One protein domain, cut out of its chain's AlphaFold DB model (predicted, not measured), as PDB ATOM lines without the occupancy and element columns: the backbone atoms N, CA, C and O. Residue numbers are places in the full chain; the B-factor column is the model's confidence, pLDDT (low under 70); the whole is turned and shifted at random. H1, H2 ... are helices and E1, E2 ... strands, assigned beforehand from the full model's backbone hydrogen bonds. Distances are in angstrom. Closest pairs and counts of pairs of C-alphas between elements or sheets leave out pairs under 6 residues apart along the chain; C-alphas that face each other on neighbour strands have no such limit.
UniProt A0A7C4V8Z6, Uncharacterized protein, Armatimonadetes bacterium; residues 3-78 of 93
ATOM      1  N   ARG A   3     214.677 157.718 130.933       79.06
ATOM      2  CA  ARG A   3     215.983 158.396 130.847       79.06
ATOM      3  C   ARG A   3     215.755 159.872 130.539       79.06
ATOM      4  O   ARG A   3     215.012 160.179 129.609       79.06
ATOM      5  N   ARG A   4     216.390 160.766 131.296       77.31
ATOM      6  CA  ARG A   4     216.330 162.222 131.109       77.31
ATOM      7  C   ARG A   4     217.751 162.779 131.071       77.31
ATOM      8  O   ARG A   4     218.563 162.450 131.927       77.31
ATOM      9  N   ASN A   5     218.062 163.615 130.086       71.81
ATOM     10  CA  ASN A   5     219.360 164.284 130.030       71.81
ATOM     11  C   ASN A   5     219.350 165.496 130.969       71.81
ATOM     12  O   ASN A   5     218.531 166.397 130.779       71.81
ATOM     13  N   MET A   6     220.255 165.551 131.953       66.81
ATOM     14  CA  MET A   6     220.194 166.602 132.978       66.81
ATOM     15  C   MET A   6     220.423 168.013 132.417       66.81
ATOM     16  O   MET A   6     219.855 168.961 132.949       66.81
ATOM     17  N   ARG A   7     221.198 168.195 131.332       64.06
ATOM     18  CA  ARG A   7     221.393 169.532 130.727       64.06
ATOM     19  C   ARG A   7     220.096 170.094 130.148       64.06
ATOM     20  O   ARG A   7     219.870 171.296 130.220       64.06
ATOM     21  N   LEU A   8     219.234 169.227 129.619       59.44
ATOM     22  CA  LEU A   8     217.927 169.605 129.077       59.44
ATOM     23  C   LEU A   8     216.852 169.787 130.162       59.44
ATOM     24  O   LEU A   8     215.754 170.236 129.853       59.44
ATOM     25  N   SER A   9     217.142 169.452 131.422       54.19
ATOM     26  CA  SER A   9     216.218 169.647 132.547       54.19
ATOM     27  C   SER A   9     216.319 171.043 133.180       54.19
ATOM     28  O   SER A   9     215.399 171.451 133.884       54.19
ATOM     29  N   PHE A  10     217.375 171.810 132.881       53.53
ATOM     30  CA  PHE A  10     217.554 173.207 133.304       53.53
ATOM     31  C   PHE A  10     217.225 174.190 132.166       53.53
ATOM     32  O   PHE A  10     218.048 175.016 131.779       53.53
ATOM     33  N   VAL A  11     216.022 174.119 131.595       51.72
ATOM     34  CA  VAL A  11     215.572 175.094 130.580       51.72
ATOM     35  C   VAL A  11     214.890 176.261 131.292       51.72
ATOM     36  O   VAL A  11     213.669 176.330 131.388       51.72
ATOM     37  N   GLY A  12     215.707 177.148 131.858       50.28
ATOM     38  CA  GLY A  12     215.270 178.410 132.468       50.28
ATOM     39  C   GLY A  12     216.062 179.628 131.989       50.28
ATOM     40  O   GLY A  12     215.527 180.732 131.986       50.28
ATOM     41  N   GLU A  13     217.296 179.435 131.514       50.22
ATOM     42  CA  GLU A  13     218.115 180.516 130.965       50.22
ATOM     43  C   GLU A  13     218.536 180.207 129.521       50.22
ATOM     44  O   GLU A  13     218.963 179.085 129.231       50.22
ATOM     45  N   PRO A  14     218.403 181.169 128.586       44.47
ATOM     46  CA  PRO A  14     218.848 180.980 127.216       44.47
ATOM     47  C   PRO A  14     220.371 180.832 127.204       44.47
ATOM     48  O   PRO A  14     221.097 181.784 127.477       44.47
ATOM     49  N   CYS A  15     220.853 179.635 126.881       45.03
ATOM     50  CA  CYS A  15     222.271 179.388 126.654       45.03
ATOM     51  C   CYS A  15     222.639 179.980 125.281       45.03
ATOM     52  O   CYS A  15     222.110 179.511 124.267       45.03
ATOM     53  N   PRO A  16     223.472 181.034 125.204       48.72
ATOM     54  CA  PRO A  16     223.713 181.745 123.963       48.72
ATOM     55  C   PRO A  16     224.876 181.103 123.208       48.72
ATOM     56  O   PRO A  16     225.837 181.789 122.902       48.72
ATOM     57  N   GLU A  17     224.822 179.806 122.907       49.16
ATOM     58  CA  GLU A  17     225.797 179.203 121.995       49.16
ATOM     59  C   GLU A  17     225.102 178.255 121.020       49.16
ATOM     60  O   GLU A  17     224.511 177.229 121.364       49.16
ATOM     61  N   SER A  18     225.153 178.675 119.763       46.31
ATOM     62  CA  SER A  18     224.629 178.063 118.551       46.31
ATOM     63  C   SER A  18     225.354 176.764 118.170       46.31
ATOM     64  O   SER A  18     225.758 176.615 117.025       46.31
ATOM     65  N   ASP A  19     225.497 175.837 119.121       45.34
ATOM     66  CA  ASP A  19     226.051 174.481 118.948       45.34
ATOM     67  C   ASP A  19     225.296 173.418 119.785       45.34
ATOM     68  O   ASP A  19     225.753 172.287 119.968       45.34
ATOM     69  N   ALA A  20     224.097 173.751 120.277       49.97
ATOM     70  CA  ALA A  20     223.298 172.922 121.187       49.97
ATOM     71  C   ALA A  20     222.875 171.543 120.630       49.97
ATOM     72  O   ALA A  20     222.479 170.668 121.398       49.97
ATOM     73  N   GLN A  21     222.974 171.317 119.315       49.34
ATOM     74  CA  GLN A  21     222.541 170.063 118.690       49.34
ATOM     75  C   GLN A  21     223.641 168.986 118.619       49.34
ATOM     76  O   GLN A  21     223.316 167.810 118.474       49.34
ATOM     77  N   ASN A  22     224.925 169.352 118.737       46.91
ATOM     78  CA  ASN A  22     226.043 168.440 118.442       46.91
ATOM     79  C   ASN A  22     226.716 167.809 119.676       46.91
ATOM     80  O   ASN A  22     227.616 166.993 119.514       46.91
ATOM     81  N   ASN A  23     226.292 168.146 120.901       48.03
ATOM     82  CA  ASN A  23     226.944 167.699 122.145       48.03
ATOM     83  C   ASN A  23     225.964 167.118 123.181       48.03
ATOM     84  O   ASN A  23     226.128 167.316 124.387       48.03
ATOM     85  N   LEU A  24     224.941 166.387 122.724       53.34
ATOM     86  CA  LEU A  24     224.035 165.644 123.614       53.34
ATOM     87  C   LEU A  24     224.738 164.484 124.351       53.34
ATOM     88  O   LEU A  24     224.244 164.049 125.386       53.34
ATOM     89  N   ASP A  25     225.909 164.049 123.871       55.94
ATOM     90  CA  ASP A  25     226.728 162.978 124.468       55.94
ATOM     91  C   ASP A  25     227.638 163.438 125.625       55.94
ATOM     92  O   ASP A  25     228.359 162.631 126.211       55.94
ATOM     93  N   VAL A  26     227.637 164.729 125.981       62.09
ATOM     94  CA  VAL A  26     228.485 165.260 127.061       62.09
ATOM     95  C   VAL A  26     227.623 165.632 128.267       62.09
ATOM     96  O   VAL A  26     226.927 166.648 128.249       62.09
ATOM     97  N   GLY A  27     227.700 164.847 129.343       69.12
ATOM     98  CA  GLY A  27     227.024 165.140 130.610       69.12
ATOM     99  C   GLY A  27     226.557 163.892 131.358       69.12
ATOM    100  O   GLY A  27     226.914 162.774 131.002       69.12
ATOM    101  N   ASN A  28     225.760 164.101 132.407       75.75
ATOM    102  CA  ASN A  28     225.122 163.023 133.156       75.75
ATOM    103  C   ASN A  28     223.673 162.853 132.690       75.75
ATOM    104  O   ASN A  28     222.933 163.834 132.567       75.75
ATOM    105  N   ASP A  29     223.266 161.603 132.498       81.06
ATOM    106  CA  ASP A  29     221.864 161.244 132.333       81.06
ATOM    107  C   ASP A  29     221.284 160.801 133.674       81.06
ATOM    108  O   ASP A  29     221.890 160.030 134.418       81.06
ATOM    109  N   GLU A  30     220.067 161.247 133.947       82.69
ATOM    110  CA  GLU A  30     219.219 160.678 134.976       82.69
ATOM    111  C   GLU A  30     218.516 159.442 134.406       82.69
ATOM    112  O   GLU A  30     217.900 159.487 133.337       82.69
ATOM    113  N   VAL A  31     218.612 158.318 135.115       84.38
ATOM    114  CA  VAL A  31     217.936 157.072 134.753       84.38
ATOM    115  C   VAL A  31     217.064 156.636 135.921       84.38
ATOM    116  O   VAL A  31     217.559 156.284 136.985       84.38
ATOM    117  N   GLU A  32     215.758 156.624 135.688       89.94
ATOM    118  CA  GLU A  32     214.742 156.245 136.660       89.94
ATOM    119  C   GLU A  32     214.270 154.805 136.408       89.94
ATOM    120  O   GLU A  32     213.899 154.422 135.285       89.94
ATOM    121  N   LEU A  33     214.269 153.999 137.470       90.75
ATOM    122  CA  LEU A  33     213.799 152.618 137.471       90.75
ATOM    123  C   LEU A  33     212.616 152.482 138.430       90.75
ATOM    124  O   LEU A  33     212.731 152.787 139.613       90.75
ATOM    125  N   SER A  34     211.495 151.981 137.916       93.38
ATOM    126  CA  SER A  34     210.300 151.710 138.713       93.38
ATOM    127  C   SER A  34     210.509 150.453 139.559       93.38
ATOM    128  O   SER A  34     210.775 149.368 139.028       93.38
ATOM    129  N   VAL A  35     210.404 150.619 140.876       94.94
ATOM    130  CA  VAL A  35     210.595 149.557 141.871       94.94
ATOM    131  C   VAL A  35     209.233 149.013 142.282       94.94
ATOM    132  O   VAL A  35     208.358 149.769 142.695       94.94
ATOM    133  N   LYS A  36     209.069 147.693 142.192       94.81
ATOM    134  CA  LYS A  36     207.851 146.983 142.588       94.81
ATOM    135  C   LYS A  36     207.874 146.615 144.068       94.81
ATOM    136  O   LYS A  36     206.888 146.796 144.775       94.81
ATOM    137  N   SER A  37     208.977 146.024 144.517       96.12
ATOM    138  CA  SER A  37     209.153 145.544 145.886       96.12
ATOM    139  C   SER A  37     210.646 145.429 146.203       96.12
ATOM    140  O   SER A  37     211.484 145.605 145.320       96.12
ATOM    141  N   GLY A  38     211.007 145.161 147.454       95.25
ATOM    142  CA  GLY A  38     212.397 144.890 147.794       95.25
ATOM    143  C   GLY A  38     212.698 145.022 149.272       95.25
ATOM    144  O   GLY A  38     211.812 145.230 150.103       95.25
ATOM    145  N   ARG A  39     213.986 144.917 149.587       96.44
ATOM    146  CA  ARG A  39     214.521 145.120 150.929       96.44
ATOM    147  C   ARG A  39     215.751 146.012 150.890       96.44
ATOM    148  O   ARG A  39     216.545 145.960 149.952       96.44
ATOM    149  N   VAL A  40     215.920 146.774 151.960       95.75
ATOM    150  CA  VAL A  40     217.129 147.543 152.240       95.75
ATOM    151  C   VAL A  40     217.656 147.094 153.596       95.75
ATOM    152  O   VAL A  40     216.889 146.902 154.536       95.75
ATOM    153  N   VAL A  41     218.962 146.876 153.675       95.88
ATOM    154  CA  VAL A  41     219.678 146.417 154.862       95.88
ATOM    155  C   VAL A  41     220.727 147.458 155.219       95.88
ATOM    156  O   VAL A  41     221.557 147.822 154.386       95.88
ATOM    157  N   PHE A  42     220.711 147.891 156.475       95.56
ATOM    158  CA  PHE A  42     221.714 148.781 157.043       95.56
ATOM    159  C   PHE A  42     222.688 147.980 157.902       95.56
ATOM    160  O   PHE A  42     222.284 147.205 158.769       95.56
ATOM    161  N   VAL A  43     223.984 148.169 157.672       95.62
ATOM    162  CA  VAL A  43     225.043 147.626 158.527       95.62
ATOM    163  C   VAL A  43     225.541 148.750 159.421       95.62
ATOM    164  O   VAL A  43     226.174 149.694 158.949       95.62
ATOM    165  N   VAL A  44     225.282 148.634 160.718       95.69
ATOM    166  CA  VAL A  44     225.636 149.628 161.740       95.69
ATOM    167  C   VAL A  44     226.545 149.008 162.810       95.69
ATOM    168  O   VAL A  44     226.631 147.780 162.909       95.69
ATOM    169  N   PRO A  45     227.289 149.813 163.591       94.81
ATOM    170  CA  PRO A  45     227.962 149.322 164.789       94.81
ATOM    171  C   PRO A  45     227.010 148.586 165.745       94.81
ATOM    172  O   PRO A  45     225.820 148.875 165.829       94.81
ATOM    173  N   SER A  46     227.553 147.638 166.509       95.44
ATOM    174  CA  SER A  46     226.777 146.978 167.560       95.44
ATOM    175  C   SER A  46     226.337 147.999 168.610       95.44
ATOM    176  O   SER A  46     227.164 148.767 169.100       95.44
ATOM    177  N   GLY A  47     225.060 147.960 168.992       93.81
ATOM    178  CA  GLY A  47     224.489 148.866 169.991       93.81
ATOM    179  C   GLY A  47     224.031 150.218 169.441       93.81
ATOM    180  O   GLY A  47     223.639 151.066 170.237       93.81
ATOM    181  N   THR A  48     224.060 150.425 168.120       94.38
ATOM    182  CA  THR A  48     223.377 151.566 167.500       94.38
ATOM    183  C   THR A  48     221.881 151.511 167.841       94.38
ATOM    184  O   THR A  48     221.263 150.474 167.594       94.38
ATOM    185  N   PRO A  49     221.309 152.580 168.424       94.00
ATOM    186  CA  PRO A  49     219.874 152.685 168.669       94.00
ATOM    187  C   PRO A  49     219.051 152.562 167.380       94.00
ATOM    188  O   PRO A  49     219.480 153.045 166.332       94.00
ATOM    189  N   ASP A  50     217.869 151.946 167.459       90.25
ATOM    190  CA  ASP A  50     217.009 151.684 166.291       90.25
ATOM    191  C   ASP A  50     216.613 152.965 165.538       90.25
ATOM    192  O   ASP A  50     216.505 152.956 164.312       90.25
ATOM    193  N   ASP A  51     216.447 154.079 166.254       89.81
ATOM    194  CA  ASP A  51     216.118 155.392 165.691       89.81
ATOM    195  C   ASP A  51     217.284 156.046 164.929       89.81
ATOM    196  O   ASP A  51     217.053 156.946 164.130       89.81
ATOM    197  N   GLN A  52     218.517 155.558 165.102       89.75
ATOM    198  CA  GLN A  52     219.726 156.077 164.445       89.75
ATOM    199  C   GLN A  52     220.239 155.181 163.310       89.75
ATOM    200  O   GLN A  52     221.226 155.514 162.646       89.75
ATOM    201  N   VAL A  53     219.597 154.033 163.060       91.38
ATOM    202  CA  VAL A  53     220.074 153.031 162.088       91.38
ATOM    203  C   VAL A  53     220.213 153.605 160.674       91.38
ATOM    204  O   VAL A  53     221.103 153.198 159.925       91.38
ATOM    205  N   THR A  54     219.358 154.560 160.312       90.38
ATOM    206  CA  THR A  54     219.309 155.153 158.971       90.38
ATOM    207  C   THR A  54     220.193 156.386 158.810       90.38
ATOM    208  O   THR A  54     220.377 156.828 157.684       90.38
ATOM    209  N   GLU A  55     220.734 156.949 159.894       87.50
ATOM    210  CA  GLU A  55     221.461 158.226 159.842       87.50
ATOM    211  C   GLU A  55     222.910 158.065 159.376       87.50
ATOM    212  O   GLU A  55     223.395 158.852 158.572       87.50
ATOM    213  N   ASN A  56     223.621 157.059 159.894       84.19
ATOM    214  CA  ASN A  56     225.046 156.854 159.610       84.19
ATOM    215  C   ASN A  56     225.412 155.362 159.494       84.19
ATOM    216  O   ASN A  56     226.217 154.843 160.282       84.19
ATOM    217  N   PRO A  57     224.833 154.628 158.528       90.88
ATOM    218  CA  PRO A  57     225.207 153.241 158.301       90.88
ATOM    219  C   PRO A  57     226.644 153.140 157.777       90.88
ATOM    220  O   PRO A  57     227.089 153.936 156.954       90.88
ATOM    221  N   LYS A  58     227.377 152.098 158.190       92.69
ATOM    222  CA  LYS A  58     228.657 151.751 157.545       92.69
ATOM    223  C   LYS A  58     228.433 151.341 156.102       92.69
ATOM    224  O   LYS A  58     229.244 151.648 155.233       92.69
ATOM    225  N   PHE A  59     227.347 150.610 155.883       93.69
ATOM    226  CA  PHE A  59     226.954 150.129 154.580       93.69
ATOM    227  C   PHE A  59     225.445 150.080 154.450       93.69
ATOM    228  O   PHE A  59     224.761 149.641 155.376       93.69
ATOM    229  N   THR A  60     224.967 150.406 153.258       95.06
ATOM    230  CA  THR A  60     223.581 150.175 152.865       95.06
ATOM    231  C   THR A  60     223.556 149.234 151.682       95.06
ATOM    232  O   THR A  60     224.218 149.471 150.672       95.06
ATOM    233  N   ILE A  61     222.807 148.150 151.818       96.38
ATOM    234  CA  ILE A  61     222.660 147.119 150.798       96.38
ATOM    235  C   ILE A  61     221.195 147.088 150.401       96.38
ATOM    236  O   ILE A  61     220.326 147.032 151.266       96.38
ATOM    237  N   GLY A  62     220.914 147.113 149.106       96.38
ATOM    238  CA  GLY A  62     219.553 146.994 148.604       96.38
ATOM    239  C   GLY A  62     219.419 145.866 147.604       96.38
ATOM    240  O   GLY A  62     220.319 145.627 146.801       96.38
ATOM    241  N   GLU A  63     218.274 145.201 147.658       97.75
ATOM    242  CA  GLU A  63     217.819 144.229 146.671       97.75
ATOM    243  C   GLU A  63     216.386 144.610 146.299       97.75
ATOM    244  O   GLU A  63     215.476 144.510 147.126       97.75
ATOM    245  N   LEU A  64     216.215 145.135 145.086       97.31
ATOM    246  CA  LEU A  64     214.974 145.737 144.612       97.31
ATOM    247  C   LEU A  64     214.462 144.985 143.386       97.31
ATOM    248  O   LEU A  64     215.135 144.919 142.357       97.31
ATOM    249  N   GLU A  65     213.249 144.455 143.480       97.31
ATOM    250  CA  GLU A  65     212.524 143.916 142.338       97.31
ATOM    251  C   GLU A  65     211.992 145.069 141.488       97.31
ATOM    252  O   GLU A  65     211.241 145.928 141.960       97.31
ATOM    253  N   LEU A  66     212.362 145.080 140.214       96.56
ATOM    254  CA  LEU A  66     211.904 146.064 139.244       96.56
ATOM    255  C   LEU A  66     210.630 145.575 138.547       96.56
ATOM    256  O   LEU A  66     210.383 144.375 138.417       96.56
ATOM    257  N   GLU A  67     209.828 146.505 138.029       94.19
ATOM    258  CA  GLU A  67     208.570 146.164 137.339       94.19
ATOM    259  C   GLU A  67     208.759 145.265 136.107       94.19
ATOM    260  O   GLU A  67     207.862 144.508 135.743       94.19
ATOM    261  N   ASN A  68     209.933 145.309 135.475       91.50
ATOM    262  CA  ASN A  68     210.269 144.469 134.323       91.50
ATOM    263  C   ASN A  68     210.779 143.065 134.701       91.50
ATOM    264  O   ASN A  68     211.263 142.343 133.832       91.50
ATOM    265  N   GLY A  69     210.699 142.682 135.979       92.94
ATOM    266  CA  GLY A  69     211.109 141.369 136.480       92.94
ATOM    267  C   GLY A  69     212.609 141.221 136.745       92.94
ATOM    268  O   GLY A  69     213.037 140.151 137.169       92.94
ATOM    269  N   MET A  70     213.414 142.263 136.518       95.56
ATOM    270  CA  MET A  70     214.821 142.267 136.923       95.56
ATOM    271  C   MET A  70     214.968 142.558 138.419       95.56
ATOM    272  O   MET A  70     214.104 143.183 139.030       95.56
ATOM    273  N   VAL A  71     216.105 142.158 138.991       96.38
ATOM    274  CA  VAL A  71     216.485 142.485 140.370       96.38
ATOM    275  C   VAL A  71     217.691 143.416 140.340       96.38
ATOM    276  O   VAL A  71     218.732 143.078 139.776       96.38
ATOM    277  N   LEU A  72     217.548 144.595 140.941       95.62
ATOM    278  CA  LEU A  72     218.634 145.541 141.162       95.62
ATOM    279  C   LEU A  72     219.256 145.282 142.533       95.62
ATOM    280  O   LEU A  72     218.591 145.426 143.556       95.62
ATOM    281  N   THR A  73     220.547 144.965 142.554       96.19
ATOM    282  CA  THR A  73     221.343 144.890 143.783       96.19
ATOM    283  C   THR A  73     222.331 146.042 143.843       96.19
ATOM    284  O   THR A  73     223.042 146.282 142.865       96.19
ATOM    285  N   PHE A  74     222.429 146.718 144.984       93.62
ATOM    286  CA  PHE A  74     223.410 147.785 145.182       93.62
ATOM    287  C   PHE A  74     224.045 147.735 146.568       93.62
ATOM    288  O   PHE A  74     223.480 147.187 147.516       93.62
ATOM    289  N   TRP A  75     225.222 148.352 146.673       94.25
ATOM    290  CA  TRP A  75     225.944 148.537 147.920       94.25
ATOM    291  C   TRP A  75     226.525 149.948 147.976       94.25
ATOM    292  O   TRP A  75     227.277 150.345 147.088       94.25
ATOM    293  N   VAL A  76     226.171 150.700 149.016       92.38
ATOM    294  CA  VAL A  76     226.689 152.046 149.280       92.38
ATOM    295  C   VAL A  76     227.530 151.999 150.547       92.38
ATOM    296  O   VAL A  76     227.068 151.531 151.589       92.38
ATOM    297  N   CYS A  77     228.771 152.472 150.456       92.31
ATOM    298  CA  CYS A  77     229.627 152.684 151.620       92.31
ATOM    299  C   CYS A  77     229.231 153.986 152.318       92.31
ATOM    300  O   CYS A  77     229.057 154.998 151.645       92.31
ATOM    301  N   GLY A  78     229.166 153.998 153.651       86.12
ATOM    302  CA  GLY A  78     228.852 155.202 154.430       86.12
ATOM    303  C   GLY A  78     229.869 156.337 154.262       86.12
ATOM    304  O   GLY A  78     229.576 157.484 154.567       86.12
TER     305      GLY A  78
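What this domain is: This is residues 3 to 78 of the 93 residues of an uncharacterized protein of Armatimonadetes bacterium (UniProt A0A7C4V8Z6). A twisted sheet of three long strands, E3, E4 and E5, makes one lobe; a slender second part holds the small strand pair E1 and E2, H1, and a loop that sticks out, residues 10 to 23. The printed part has 76 residues, under half in named elements, mostly strand: E1 H1 E2 E3 E4 E5, with E3 - E4 - E5 a meander, each strand the antiparallel neighbour of the one before. It is extended, radius of gyration of the C-alphas 19.2 A, spanning 59 by 30 by 18 A.

Where its parts are: E3, residues 35 to 43, 22.1 A long, begins at C-alpha 35 (210.595, 149.557, 141.871) and bends by 50 degrees at residue 38. E4 is residues 59 to 66, 21.9 A; E5, residues 71 to 77, 20.1 A, ends at C-alpha 77 (229.627, 152.684, 151.620). E1 is residues 3 to 5, 6.8 A, H1 residues 6 to 9, 5.0 A, and E2 residues 29 to 32, 9.7 A.

How they stand to each other: Hairpin E3 and E4 is antiparallel at 167 degrees, with N 39 and O 63 at 2.9 A. Hairpin E4 and E5 stands at 164 degrees, N 64 and O 72 at 2.8 A. E2 is apart from E3, and antiparallel to E1 at 154 degrees, N 4 and O 30 at 2.8 A. H1, not on the three-stranded sheet, is too short for an O i to N i+4 pair.

The domain as a whole: The C-alphas farthest apart, Ser 18 and Gly 47, are 59.1 A apart. The printed part has no cut; links H1 to E2 and E3 to E4 are long. Residues 6 to 27 have pLDDT under 70.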